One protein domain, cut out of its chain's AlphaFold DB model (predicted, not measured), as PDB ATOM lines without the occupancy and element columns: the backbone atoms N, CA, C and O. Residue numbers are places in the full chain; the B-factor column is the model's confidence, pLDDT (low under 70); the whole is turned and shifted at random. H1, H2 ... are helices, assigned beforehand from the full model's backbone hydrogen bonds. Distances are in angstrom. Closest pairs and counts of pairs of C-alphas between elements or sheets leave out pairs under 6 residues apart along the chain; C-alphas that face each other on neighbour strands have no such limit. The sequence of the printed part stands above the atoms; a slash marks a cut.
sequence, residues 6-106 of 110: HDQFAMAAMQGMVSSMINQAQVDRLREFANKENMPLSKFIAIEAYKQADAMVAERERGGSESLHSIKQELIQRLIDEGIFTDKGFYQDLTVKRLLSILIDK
ATOM      1  N   HIS A   6     147.734 151.818 193.940       91.19
ATOM      2  CA  HIS A   6     148.626 151.071 193.069       91.19
ATOM      3  C   HIS A   6     149.347 149.946 193.818       91.19
ATOM      4  O   HIS A   6     149.274 148.793 193.398       91.19
ATOM      5  N   ASP A   7     149.920 150.240 194.988       91.12
ATOM      6  CA  ASP A   7     150.550 149.233 195.847       91.12
ATOM      7  C   ASP A   7     149.542 148.180 196.332       91.12
ATOM      8  O   ASP A   7     149.868 146.996 196.401       91.12
ATOM      9  N   GLN A   8     148.295 148.568 196.625       92.00
ATOM     10  CA  GLN A   8     147.242 147.620 197.012       92.00
ATOM     11  C   GLN A   8     146.904 146.649 195.872       92.00
ATOM     12  O   GLN A   8     146.787 145.442 196.105       92.00
ATOM     13  N   PHE A   9     146.784 147.147 194.639       94.19
ATOM     14  CA  PHE A   9     146.583 146.295 193.468       94.19
ATOM     15  C   PHE A   9     147.803 145.427 193.173       94.19
ATOM     16  O   PHE A   9     147.636 144.238 192.902       94.19
ATOM     17  N   ALA A  10     149.017 145.962 193.305       94.38
ATOM     18  CA  ALA A  10     150.241 145.194 193.114       94.38
ATOM     19  C   ALA A  10     150.349 144.060 194.147       94.38
ATOM     20  O   ALA A  10     150.633 142.917 193.789       94.38
ATOM     21  N   MET A  11     150.039 144.328 195.419       93.81
ATOM     22  CA  MET A  11     149.991 143.303 196.466       93.81
ATOM     23  C   MET A  11     148.958 142.213 196.151       93.81
ATOM     24  O   MET A  11     149.274 141.026 196.245       93.81
ATOM     25  N   ALA A  12     147.744 142.595 195.741       94.31
ATOM     26  CA  ALA A  12     146.693 141.642 195.389       94.31
ATOM     27  C   ALA A  12     147.067 140.793 194.162       94.31
ATOM     28  O   ALA A  12     146.901 139.572 194.179       94.31
ATOM     29  N   ALA A  13     147.628 141.414 193.121       93.69
ATOM     30  CA  ALA A  13     148.093 140.730 191.920       93.69
ATOM     31  C   ALA A  13     149.231 139.752 192.241       93.69
ATOM     32  O   ALA A  13     149.182 138.592 191.831       93.69
ATOM     33  N   MET A  14     150.208 140.176 193.048       93.75
ATOM     34  CA  MET A  14     151.295 139.321 193.521       93.75
ATOM     35  C   MET A  14     150.757 138.118 194.303       93.75
ATOM     36  O   MET A  14     151.161 136.983 194.045       93.75
ATOM     37  N   GLN A  15     149.812 138.336 195.219       92.94
ATOM     38  CA  GLN A  15     149.189 137.257 195.982       92.94
ATOM     39  C   GLN A  15     148.401 136.296 195.077       92.94
ATOM     40  O   GLN A  15     148.473 135.080 195.264       92.94
ATOM     41  N   GLY A  16     147.697 136.808 194.065       90.69
ATOM     42  CA  GLY A  16     147.007 135.993 193.064       90.69
ATOM     43  C   GLY A  16     147.979 135.129 192.257       90.69
ATOM     44  O   GLY A  16     147.790 133.918 192.150       90.69
ATOM     45  N   MET A  17     149.077 135.718 191.773       89.56
ATOM     46  CA  MET A  17     150.124 134.991 191.046       89.56
ATOM     47  C   MET A  17     150.738 133.892 191.915       89.56
ATOM     48  O   MET A  17     150.810 132.742 191.486       89.56
ATOM     49  N   VAL A  18     151.118 134.215 193.155       90.00
ATOM     50  CA  VAL A  18     151.743 133.254 194.071       90.00
ATOM     51  C   VAL A  18     150.788 132.138 194.484       90.00
ATOM     52  O   VAL A  18     151.176 130.974 194.456       90.00
ATOM     53  N   SER A  19     149.535 132.457 194.805       89.56
ATOM     54  CA  SER A  19     148.541 131.449 195.205       89.56
ATOM     55  C   SER A  19     148.117 130.524 194.059       89.56
ATOM     56  O   SER A  19     147.738 129.380 194.305       89.56
ATOM     57  N   SER A  20     148.228 130.976 192.804       85.44
ATOM     58  CA  SER A  20     147.946 130.154 191.621       85.44
ATOM     59  C   SER A  20     149.007 129.078 191.341       85.44
ATOM     60  O   SER A  20     148.744 128.134 190.592       85.44
ATOM     61  N   MET A  21     150.197 129.195 191.948       87.69
ATOM     62  CA  MET A  21     151.293 128.232 191.824       87.69
ATOM     63  C   MET A  21     151.083 127.042 192.769       87.69
ATOM     64  O   MET A  21     151.735 126.916 193.802       87.69
ATOM     65  N   ILE A  22     150.173 126.143 192.401       89.06
ATOM     66  CA  ILE A  22     149.819 124.965 193.206       89.06
ATOM     67  C   ILE A  22     150.763 123.771 192.991       89.06
ATOM     68  O   ILE A  22     150.714 122.807 193.752       89.06
ATOM     69  N   ASN A  23     151.612 123.796 191.957       90.75
ATOM     70  CA  ASN A  23     152.585 122.735 191.684       90.75
ATOM     71  C   ASN A  23     153.865 123.231 190.990       90.75
ATOM     72  O   ASN A  23     153.925 124.335 190.445       90.75
ATOM     73  N   GLN A  24     154.881 122.362 190.969       90.75
ATOM     74  CA  GLN A  24     156.202 122.665 190.413       90.75
ATOM     75  C   GLN A  24     156.151 123.048 188.926       90.75
ATOM     76  O   GLN A  24     156.828 123.985 188.524       90.75
ATOM     77  N   ALA A  25     155.284 122.423 188.121       90.69
ATOM     78  CA  ALA A  25     155.172 122.730 186.693       90.69
ATOM     79  C   ALA A  25     154.642 124.152 186.408       90.69
ATOM     80  O   ALA A  25     154.899 124.723 185.347       90.69
ATOM     81  N   GLN A  26     153.868 124.748 187.317       88.56
ATOM     82  CA  GLN A  26     153.454 126.154 187.208       88.56
ATOM     83  C   GLN A  26     154.570 127.105 187.647       88.56
ATOM     84  O   GLN A  26     154.797 128.119 186.988       88.56
ATOM     85  N   VAL A  27     155.296 126.747 188.710       89.94
ATOM     86  CA  VAL A  27     156.480 127.493 189.165       89.94
ATOM     87  C   VAL A  27     157.551 127.516 188.073       89.94
ATOM     88  O   VAL A  27     158.119 128.569 187.794       89.94
ATOM     89  N   ASP A  28     157.798 126.378 187.424       92.31
ATOM     90  CA  ASP A  28     158.805 126.250 186.370       92.31
ATOM     91  C   ASP A  28     158.445 127.090 185.146       92.31
ATOM     92  O   ASP A  28     159.303 127.807 184.643       92.31
ATOM     93  N   ARG A  29     157.167 127.121 184.739       88.56
ATOM     94  CA  ARG A  29     156.702 128.013 183.664       88.56
ATOM     95  C   ARG A  29     156.985 129.483 183.964       88.56
ATOM     96  O   ARG A  29     157.506 130.193 183.110       88.56
ATOM     97  N   LEU A  30     156.686 129.953 185.176       88.62
ATOM     98  CA  LEU A  30     156.992 131.336 185.561       88.62
ATOM     99  C   LEU A  30     158.501 131.591 185.637       88.62
ATOM    100  O   LEU A  30     158.975 132.654 185.237       88.62
ATOM    101  N   ARG A  31     159.270 130.605 186.105       92.62
ATOM    102  CA  ARG A  31     160.731 130.681 186.141       92.62
ATOM    103  C   ARG A  31     161.330 130.738 184.736       92.62
ATOM    104  O   ARG A  31     162.283 131.478 184.535       92.62
ATOM    105  N   GLU A  32     160.773 130.024 183.762       94.19
ATOM    106  CA  GLU A  32     161.186 130.116 182.359       94.19
ATOM    107  C   GLU A  32     161.002 131.531 181.806       94.19
ATOM    108  O   GLU A  32     161.905 132.042 181.143       94.19
ATOM    109  N   PHE A  33     159.880 132.194 182.104       92.19
ATOM    110  CA  PHE A  33     159.680 133.595 181.718       92.19
ATOM    111  C   PHE A  33     160.689 134.527 182.401       92.19
ATOM    112  O   PHE A  33     161.322 135.333 181.725       92.19
ATOM    113  N   ALA A  34     160.917 134.363 183.706       94.25
ATOM    114  CA  ALA A  34     161.912 135.152 184.434       94.25
ATOM    115  C   ALA A  34     163.343 134.946 183.891       94.25
ATOM    116  O   ALA A  34     164.106 135.903 183.755       94.25
ATOM    117  N   ASN A  35     163.689 133.709 183.522       95.00
ATOM    118  CA  ASN A  35     164.989 133.356 182.954       95.00
ATOM    119  C   ASN A  35     165.198 133.963 181.560       95.00
ATOM    120  O   ASN A  35     166.307 134.400 181.266       95.00
ATOM    121  N   LYS A  36     164.156 134.030 180.715       95.25
ATOM    122  CA  LYS A  36     164.224 134.721 179.409       95.25
ATOM    123  C   LYS A  36     164.598 136.197 179.563       95.25
ATOM    124  O   LYS A  36     165.325 136.732 178.734       95.25
ATOM    125  N   GLU A  37     164.160 136.809 180.658       93.25
ATOM    126  CA  GLU A  37     164.449 138.199 181.019       93.25
ATOM    127  C   GLU A  37     165.706 138.353 181.905       93.25
ATOM    128  O   GLU A  37     165.959 139.426 182.453       93.25
ATOM    129  N   ASN A  38     166.508 137.289 182.071       95.69
ATOM    130  CA  ASN A  38     167.721 137.260 182.900       95.69
ATOM    131  C   ASN A  38     167.518 137.792 184.333       95.69
ATOM    132  O   ASN A  38     168.364 138.517 184.865       95.69
ATOM    133  N   MET A  39     166.401 137.445 184.978       95.75
ATOM    134  CA  MET A  39     166.109 137.922 186.329       95.75
ATOM    135  C   MET A  39     165.576 136.838 187.272       95.75
ATOM    136  O   MET A  39     165.012 135.838 186.831       95.75
ATOM    137  N   PRO A  40     165.709 137.035 188.599       96.00
ATOM    138  CA  PRO A  40     165.094 136.144 189.574       96.00
ATOM    139  C   PRO A  40     163.567 136.135 189.455       96.00
ATOM    140  O   PRO A  40     162.948 137.182 189.257       96.00
ATOM    141  N   LEU A  41     162.955 134.971 189.691       93.00
ATOM    142  CA  LEU A  41     161.496 134.796 189.676       93.00
ATOM    143  C   LEU A  41     160.761 135.803 190.580       93.00
ATOM    144  O   LEU A  41     159.729 136.338 190.194       93.00
ATOM    145  N   SER A  42     161.304 136.105 191.763       93.12
ATOM    146  CA  SER A  42     160.714 137.091 192.681       93.12
ATOM    147  C   SER A  42     160.658 138.498 192.083       93.12
ATOM    148  O   SER A  42     159.654 139.190 192.234       93.12
ATOM    149  N   LYS A  43     161.712 138.913 191.369       94.75
ATOM    150  CA  LYS A  43     161.765 140.210 190.686       94.75
ATOM    151  C   LYS A  43     160.783 140.252 189.518       94.75
ATOM    152  O   LYS A  43     160.098 141.255 189.348       94.75
ATOM    153  N   PHE A  44     160.685 139.159 188.762       94.31
ATOM    154  CA  PHE A  44     159.718 139.025 187.676       94.31
ATOM    155  C   PHE A  44     158.277 139.174 188.183       94.31
ATOM    156  O   PHE A  44     157.539 140.015 187.681       94.31
ATOM    157  N   ILE A  45     157.902 138.436 189.236       93.38
ATOM    158  CA  ILE A  45     156.562 138.514 189.840       93.38
ATOM    159  C   ILE A  45     156.247 139.940 190.307       93.38
ATOM    160  O   ILE A  45     155.147 140.425 190.066       93.38
ATOM    161  N   ALA A  46     157.198 140.626 190.948       93.50
ATOM    162  CA  ALA A  46     156.993 142.005 191.383       93.50
ATOM    163  C   ALA A  46     156.726 142.951 190.201       93.50
ATOM    164  O   ALA A  46     155.768 143.718 190.242       93.50
ATOM    165  N   ILE A  47     157.526 142.867 189.136       94.81
ATOM    166  CA  ILE A  47     157.350 143.699 187.936       94.81
ATOM    167  C   ILE A  47     155.989 143.438 187.286       94.81
ATOM    168  O   ILE A  47     155.268 144.384 186.978       94.81
ATOM    169  N   GLU A  48     155.621 142.172 187.090       95.06
ATOM    170  CA  GLU A  48     154.342 141.828 186.467       95.06
ATOM    171  C   GLU A  48     153.152 142.247 187.337       95.06
ATOM    172  O   GLU A  48     152.159 142.743 186.813       95.06
ATOM    173  N   ALA A  49     153.254 142.128 188.662       95.06
ATOM    174  CA  ALA A  49     152.218 142.595 189.575       95.06
ATOM    175  C   ALA A  49     152.000 144.113 189.483       95.06
ATOM    176  O   ALA A  49     150.856 144.562 189.455       95.06
ATOM    177  N   TYR A  50     153.074 144.896 189.366       95.06
ATOM    178  CA  TYR A  50     152.975 146.344 189.180       95.06
ATOM    179  C   TYR A  50     152.393 146.731 187.814       95.06
ATOM    180  O   TYR A  50     151.545 147.616 187.754       95.06
ATOM    181  N   LYS A  51     152.726 146.009 186.736       95.44
ATOM    182  CA  LYS A  51     152.072 146.208 185.428       95.44
ATOM    183  C   LYS A  51     150.570 145.908 185.475       95.44
ATOM    184  O   LYS A  51     149.777 146.600 184.841       95.44
ATOM    185  N   GLN A  52     150.166 144.873 186.214       95.38
ATOM    186  CA  GLN A  52     148.744 144.587 186.432       95.38
ATOM    187  C   GLN A  52     148.079 145.699 187.250       95.38
ATOM    188  O   GLN A  52     146.973 146.121 186.919       95.38
ATOM    189  N   ALA A  53     148.762 146.224 188.270       94.75
ATOM    190  CA  ALA A  53     148.278 147.362 189.041       94.75
ATOM    191  C   ALA A  53     148.078 148.611 188.169       94.75
ATOM    192  O   ALA A  53     147.027 149.242 188.272       94.75
ATOM    193  N   ASP A  54     149.017 148.918 187.267       92.62
ATOM    194  CA  ASP A  54     148.886 150.013 186.294       92.62
ATOM    195  C   ASP A  54     147.606 149.866 185.459       92.62
ATOM    196  O   ASP A  54     146.816 150.803 185.345       92.62
ATOM    197  N   ALA A  55     147.359 148.666 184.922       93.00
ATOM    198  CA  ALA A  55     146.163 148.386 184.130       93.00
ATOM    199  C   ALA A  55     144.867 148.550 184.947       93.00
ATOM    200  O   ALA A  55     143.887 149.104 184.454       93.00
ATOM    201  N   MET A  56     144.855 148.110 186.209       91.75
ATOM    202  CA  MET A  56     143.689 148.237 187.091       91.75
ATOM    203  C   MET A  56     143.401 149.690 187.485       91.75
ATOM    204  O   MET A  56     142.235 150.082 187.565       91.75
ATOM    205  N   VAL A  57     144.441 150.497 187.719       90.25
ATOM    206  CA  VAL A  57     144.289 151.939 187.956       90.25
ATOM    207  C   VAL A  57     143.721 152.614 186.711       90.25
ATOM    208  O   VAL A  57     142.709 153.305 186.820       90.25
ATOM    209  N   ALA A  58     144.291 152.342 185.534       87.12
ATOM    210  CA  ALA A  58     143.827 152.918 184.274       87.12
ATOM    211  C   ALA A  58     142.352 152.585 183.987       87.12
ATOM    212  O   ALA A  58     141.568 153.466 183.639       87.12
ATOM    213  N   GLU A  59     141.937 151.333 184.199       86.94
ATOM    214  CA  GLU A  59     140.537 150.927 184.033       86.94
ATOM    215  C   GLU A  59     139.604 151.601 185.045       86.94
ATOM    216  O   GLU A  59     138.491 152.006 184.697       86.94
ATOM    217  N   ARG A  60     140.050 151.784 186.293       83.50
ATOM    218  CA  ARG A  60     139.271 152.502 187.308       83.50
ATOM    219  C   ARG A  60     139.089 153.974 186.940       83.50
ATOM    220  O   ARG A  60     137.989 154.507 187.088       83.50
ATOM    221  N   GLU A  61     140.146 154.627 186.475       83.00
ATOM    222  CA  GLU A  61     140.106 156.021 186.028       83.00
ATOM    223  C   GLU A  61     139.219 156.183 184.789       83.00
ATOM    224  O   GLU A  61     138.392 157.100 184.737       83.00
ATOM    225  N   ARG A  62     139.304 155.243 183.839       78.06
ATOM    226  CA  ARG A  62     138.424 155.180 182.668       78.06
ATOM    227  C   ARG A  62     136.960 155.033 183.079       78.06
ATOM    228  O   ARG A  62     136.134 155.833 182.648       78.06
ATOM    229  N   GLY A  63     136.645 154.094 183.971       74.38
ATOM    230  CA  GLY A  63     135.286 153.892 184.482       74.38
ATOM    231  C   GLY A  63     134.739 155.100 185.254       74.38
ATOM    232  O   GLY A  63     133.567 155.447 185.111       74.38
ATOM    233  N   GLY A  64     135.583 155.792 186.024       76.62
ATOM    234  CA  GLY A  64     135.213 157.048 186.685       76.62
ATOM    235  C   GLY A  64     134.895 158.166 185.688       76.62
ATOM    236  O   GLY A  64     133.891 158.863 185.839       76.62
ATOM    237  N   SER A  65     135.710 158.304 184.639       70.44
ATOM    238  CA  SER A  65     135.504 159.279 183.562       70.44
ATOM    239  C   SER A  65     134.238 158.986 182.744       70.44
ATOM    240  O   SER A  65     133.421 159.879 182.516       70.44
ATOM    241  N   GLU A  66     134.014 157.722 182.374       74.50
ATOM    242  CA  GLU A  66     132.813 157.273 181.657       74.50
ATOM    243  C   GLU A  66     131.542 157.457 182.499       74.50
ATOM    244  O   GLU A  66     130.515 157.916 181.989       74.50
ATOM    245  N   SER A  67     131.612 157.174 183.804       81.31
ATOM    246  CA  SER A  67     130.512 157.418 184.741       81.31
ATOM    247  C   SER A  67     130.196 158.910 184.860       81.31
ATOM    248  O   SER A  67     129.033 159.299 184.752       81.31
ATOM    249  N   LEU A  68     131.215 159.764 184.998       83.12
ATOM    250  CA  LEU A  68     131.033 161.213 185.076       83.12
ATOM    251  C   LEU A  68     130.435 161.785 183.784       83.12
ATOM    252  O   LEU A  68     129.538 162.628 183.840       83.12
ATOM    253  N   HIS A  69     130.899 161.311 182.624       84.75
ATOM    254  CA  HIS A  69     130.333 161.687 181.332       84.75
ATOM    255  C   HIS A  69     128.860 161.278 181.227       84.75
ATOM    256  O   HIS A  69     128.028 162.093 180.833       84.75
ATOM    257  N   SER A  70     128.523 160.054 181.637       86.19
ATOM    258  CA  SER A  70     127.145 159.549 181.619       86.19
ATOM    259  C   SER A  70     126.226 160.370 182.529       86.19
ATOM    260  O   SER A  70     125.166 160.807 182.085       86.19
ATOM    261  N   ILE A  71     126.669 160.681 183.754       88.38
ATOM    262  CA  ILE A  71     125.945 161.560 184.690       88.38
ATOM    263  C   ILE A  71     125.723 162.941 184.069       88.38
ATOM    264  O   ILE A  71     124.631 163.502 184.159       88.38
ATOM    265  N   LYS A  72     126.747 163.497 183.411       89.62
ATOM    266  CA  LYS A  72     126.630 164.782 182.719       89.62
ATOM    267  C   LYS A  72     125.565 164.721 181.624       89.62
ATOM    268  O   LYS A  72     124.707 165.596 181.594       89.62
ATOM    269  N   GLN A  73     125.583 163.706 180.759       89.25
ATOM    270  CA  GLN A  73     124.585 163.573 179.691       89.25
ATOM    271  C   GLN A  73     123.165 163.393 180.240       89.25
ATOM    272  O   GLN A  73     122.230 163.989 179.709       89.25
ATOM    273  N   GLU A  74     122.999 162.632 181.325       90.50
ATOM    274  CA  GLU A  74     121.699 162.455 181.974       90.50
ATOM    275  C   GLU A  74     121.161 163.779 182.536       90.50
ATOM    276  O   GLU A  74     120.000 164.118 182.313       90.50
ATOM    277  N   LEU A  75     122.007 164.569 183.208       89.69
ATOM    278  CA  LEU A  75     121.619 165.890 183.712       89.69
ATOM    279  C   LEU A  75     121.239 166.848 182.582       89.69
ATOM    280  O   LEU A  75     120.226 167.534 182.687       89.69
ATOM    281  N   ILE A  76     122.014 166.874 181.493       89.38
ATOM    282  CA  ILE A  76     121.693 167.679 180.306       89.38
ATOM    283  C   ILE A  76     120.325 167.278 179.751       89.38
ATOM    284  O   ILE A  76     119.510 168.146 179.449       89.38
ATOM    285  N   GLN A  77     120.058 165.975 179.635       88.81
ATOM    286  CA  GLN A  77     118.784 165.495 179.115       88.81
ATOM    287  C   GLN A  77     117.612 165.899 180.020       88.81
ATOM    288  O   GLN A  77     116.627 166.424 179.516       88.81
ATOM    289  N   ARG A  78     117.747 165.771 181.346       89.19
ATOM    290  CA  ARG A  78     116.710 166.212 182.298       89.19
ATOM    291  C   ARG A  78     116.419 167.711 182.205       89.19
ATOM    292  O   ARG A  78     115.261 168.106 182.215       89.19
ATOM    293  N   LEU A  79     117.451 168.545 182.076       88.06
ATOM    294  CA  LEU A  79     117.288 169.998 181.923       88.06
ATOM    295  C   LEU A  79     116.542 170.374 180.629       88.06
ATOM    296  O   LEU A  79     115.788 171.349 180.606       88.06
ATOM    297  N   ILE A  80     116.736 169.595 179.560       85.12
ATOM    298  CA  ILE A  80     115.997 169.741 178.298       85.12
ATOM    299  C   ILE A  80     114.546 169.299 178.468       85.12
ATOM    300  O   ILE A  80     113.646 170.007 178.019       85.12
ATOM    301  N   ASP A  81     114.318 168.169 179.138       87.12
ATOM    302  CA  ASP A  81     112.975 167.645 179.402       87.12
ATOM    303  C   ASP A  81     112.160 168.609 180.292       87.12
ATOM    304  O   ASP A  81     110.952 168.750 180.109       87.12
ATOM    305  N   GLU A  82     112.818 169.339 181.203       86.06
ATOM    306  CA  GLU A  82     112.214 170.419 182.001       86.06
ATOM    307  C   GLU A  82     112.013 171.739 181.230       86.06
ATOM    308  O   GLU A  82     111.411 172.680 181.753       86.06
ATOM    309  N   GLY A  83     112.494 171.829 179.987       82.81
ATOM    310  CA  GLY A  83     112.324 173.001 179.132       82.81
ATOM    311  C   GLY A  83     113.149 174.221 179.550       82.81
ATOM    312  O   GLY A  83     112.802 175.337 179.166       82.81
ATOM    313  N   ILE A  84     114.223 174.038 180.327       79.06
ATOM    314  CA  ILE A  84     115.050 175.149 180.836       79.06
ATOM    315  C   ILE A  84     115.857 175.785 179.692       79.06
ATOM    316  O   ILE A  84     115.831 176.999 179.508       79.06
ATOM    317  N   PHE A  85     116.508 174.959 178.871       75.56
ATOM    318  CA  PHE A  85     117.083 175.334 177.574       75.56
ATOM    319  C   PHE A  85     116.952 174.171 176.592       75.56
ATOM    320  O   PHE A  85     117.100 173.008 176.970       75.56
ATOM    321  N   THR A  86     116.723 174.499 175.325       70.06
ATOM    322  CA  THR A  86     116.508 173.536 174.235       70.06
ATOM    323  C   THR A  86     117.771 173.237 173.427       70.06
ATOM    324  O   THR A  86     117.814 172.237 172.710       70.06
ATOM    325  N   ASP A  87     118.812 174.067 173.547       77.94
ATOM    326  CA  ASP A  87     120.080 173.875 172.849       77.94
ATOM    327  C   ASP A  87     121.069 173.069 173.701       77.94
ATOM    328  O   ASP A  87     121.558 173.526 174.736       77.94
ATOM    329  N   LYS A  88     121.402 171.861 173.229       70.56
ATOM    330  CA  LYS A  88     122.419 171.002 173.850       70.56
ATOM    331  C   LYS A  88     123.788 171.676 173.904       70.56
ATOM    332  O   LYS A  88     124.523 171.416 174.854       70.56
ATOM    333  N   GLY A  89     124.117 172.532 172.934       74.62
ATOM    334  CA  GLY A  89     125.396 173.238 172.865       74.62
ATOM    335  C   GLY A  89     125.674 174.074 174.110       74.62
ATOM    336  O   GLY A  89     126.793 174.065 174.612       74.62
ATOM    337  N   PHE A  90     124.639 174.686 174.689       77.62
ATOM    338  CA  PHE A  90     124.763 175.518 175.884       77.62
ATOM    339  C   PHE A  90     125.228 174.739 177.123       77.62
ATOM    340  O   PHE A  90     125.962 175.256 177.963       77.62
ATOM    341  N   TYR A  91     124.822 173.474 177.241       77.81
ATOM    342  CA  TYR A  91     125.136 172.661 178.411       77.81
ATOM    343  C   TYR A  91     126.439 171.864 178.289       77.81
ATOM    344  O   TYR A  91     126.968 171.398 179.303       77.81
ATOM    345  N   GLN A  92     126.956 171.677 177.069       78.88
ATOM    346  CA  GLN A  92     128.163 170.875 176.826       78.88
ATOM    347  C   GLN A  92     129.392 171.454 177.530       78.88
ATOM    348  O   GLN A  92     130.229 170.684 178.001       78.88
ATOM    349  N   ASP A  93     129.457 172.769 177.714       84.06
ATOM    350  CA  ASP A  93     130.594 173.431 178.365       84.06
ATOM    351  C   ASP A  93     130.444 173.538 179.894       84.06
ATOM    352  O   ASP A  93     131.382 173.902 180.604       84.06
ATOM    353  N   LEU A  94     129.286 173.157 180.445       85.00
ATOM    354  CA  LEU A  94     129.019 173.252 181.879       85.00
ATOM    355  C   LEU A  94     129.555 172.042 182.653       85.00
ATOM    356  O   LEU A  94     129.584 170.900 182.184       85.00
ATOM    357  N   THR A  95     129.977 172.285 183.894       88.25
ATOM    358  CA  THR A  95     130.368 171.214 184.822       88.25
ATOM    359  C   THR A  95     129.136 170.524 185.407       88.25
ATOM    360  O   THR A  95     128.077 171.136 185.526       88.25
ATOM    361  N   VAL A  96     129.283 169.273 185.863       86.56
ATOM    362  CA  VAL A  96     128.213 168.533 186.570       86.56
ATOM    363  C   VAL A  96     127.654 169.338 187.748       86.56
ATOM    364  O   VAL A  96     126.443 169.413 187.920       86.56
ATOM    365  N   LYS A  97     128.523 170.016 188.512       88.06
ATOM    366  CA  LYS A  97     128.109 170.894 189.616       88.06
ATOM    367  C   LYS A  97     127.199 172.025 189.131       88.06
ATOM    368  O   LYS A  97     126.175 172.281 189.751       88.06
ATOM    369  N   ARG A  98     127.557 172.686 188.026       85.88
ATOM    370  CA  ARG A  98     126.762 173.796 187.483       85.88
ATOM    371  C   ARG A  98     125.428 173.308 186.919       85.88
ATOM    372  O   ARG A  98     124.421 173.958 187.155       85.88
ATOM    373  N   LEU A  99     125.411 172.153 186.251       88.44
ATOM    374  CA  LEU A  99     124.177 171.519 185.769       88.44
ATOM    375  C   LEU A  99     123.224 171.168 186.922       88.44
ATOM    376  O   LEU A  99     122.027 171.410 186.814       88.44
ATOM    377  N   LEU A 100     123.751 170.660 188.041       88.31
ATOM    378  CA  LEU A 100     122.957 170.386 189.242       88.31
ATOM    379  C   LEU A 100     122.365 171.656 189.861       88.31
ATOM    380  O   LEU A 100     121.189 171.647 190.205       88.31
ATOM    381  N   SER A 101     123.135 172.745 189.967       88.56
ATOM    382  CA  SER A 101     122.612 174.026 190.469       88.56
ATOM    383  C   SER A 101     121.487 174.579 189.590       88.56
ATOM    384  O   SER A 101     120.491 175.068 190.108       88.56
ATOM    385  N   ILE A 102     121.589 174.442 188.263       87.88
ATOM    386  CA  ILE A 102     120.500 174.839 187.355       87.88
ATOM    387  C   ILE A 102     119.251 173.984 187.611       87.88
ATOM    388  O   ILE A 102     118.146 174.516 187.659       87.88
ATOM    389  N   LEU A 103     119.415 172.670 187.791       85.06
ATOM    390  CA  LEU A 103     118.295 171.747 187.992       85.06
ATOM    391  C   LEU A 103     117.596 171.958 189.347       85.06
ATOM    392  O   LEU A 103     116.373 171.950 189.420       85.06
ATOM    393  N   ILE A 104     118.369 172.127 190.423       86.12
ATOM    394  CA  ILE A 104     117.851 172.194 191.797       86.12
ATOM    395  C   ILE A 104     117.402 173.613 192.145       86.12
ATOM    396  O   ILE A 104     116.289 173.813 192.628       86.12
ATOM    397  N   ASP A 105     118.260 174.595 191.882       84.12
ATOM    398  CA  ASP A 105     118.088 175.963 192.374       84.12
ATOM    399  C   ASP A 105     117.449 176.879 191.318       84.12
ATOM    400  O   ASP A 105     117.138 178.036 191.597       84.12
ATOM    401  N   LYS A 106     117.253 176.376 190.087       76.00
ATOM    402  CA  LYS A 106     116.839 177.156 188.904       76.00
ATOM    403  C   LYS A 106     117.714 178.384 188.653       76.00
ATOM    404  O   LYS A 106     117.295 179.329 187.983       76.00
TER     405      LYS A 106
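What this domain is: This is residues 6 to 106 of the 110 residues of an uncharacterized protein of Acinetobacter wanghuae (UniProt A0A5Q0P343). One long straight helix, H3, makes a rod with a small helical group at each end: H1 packs slantwise on its first part and H2 crosses its start, while H4 and H5 pack on its last part. Between the two groups, residues 58 to 67 of H3 are bare. The printed part has 101 residues, with five named helices in the order H1 H2 H3 H4 H5 and no named strand, class all helix. It is extended, with a radius of gyration of the C-alphas of 23.8 A and spans of 68 by 23 by 19 A.

How they stand to each other: Start from the hub, H3, residues 41 to 81, which touches the four other helices. With its residues 45 to 57 alone it touches H1, residues 6 to 20, at a steep tilt of 56 degrees, opposite ways; look at the closest C-alphas, Ala 10 and Ala 49, 4.8 A apart. H2, residues 24 to 36, touches H3 about perpendicular, at 89 degrees, closest at the C-alphas of Ala 34 and Leu 41, 5.3 A. H1 and H2 are only just apart, at 8.1 A. At the other end, H4, residues 88 to 92, only just touches H3, with 3 pairs of C-alphas within 8 A, the closest those of Ile 76 and Tyr 91, 6.3 A. H5, residues 96 to 105, touches H3 the same way at a shallow tilt of 32 degrees, only just short of steep, closest at the C-alphas of Lys 72 and Val 96, 5.6 A. In H1 to H5 every O i to N i+4 pair is within hydrogen-bond range.

Where its parts are: Find C-alpha 6 at (148.626, 151.071, 193.069); from there H1 runs 21.0 A, and H2 after it 18.2 A. H3 runs 59.5 A from C-alpha 41 at (161.496, 134.796, 189.676), and H5 ends at C-alpha 105 at (118.088, 175.963, 192.374).

The domain as a whole: The C-alphas farthest apart, Gln 24 and Gly 83, are 67.7 A apart. The printed part has no cut, no link is long, and no printed residue is under 70 in pLDDT.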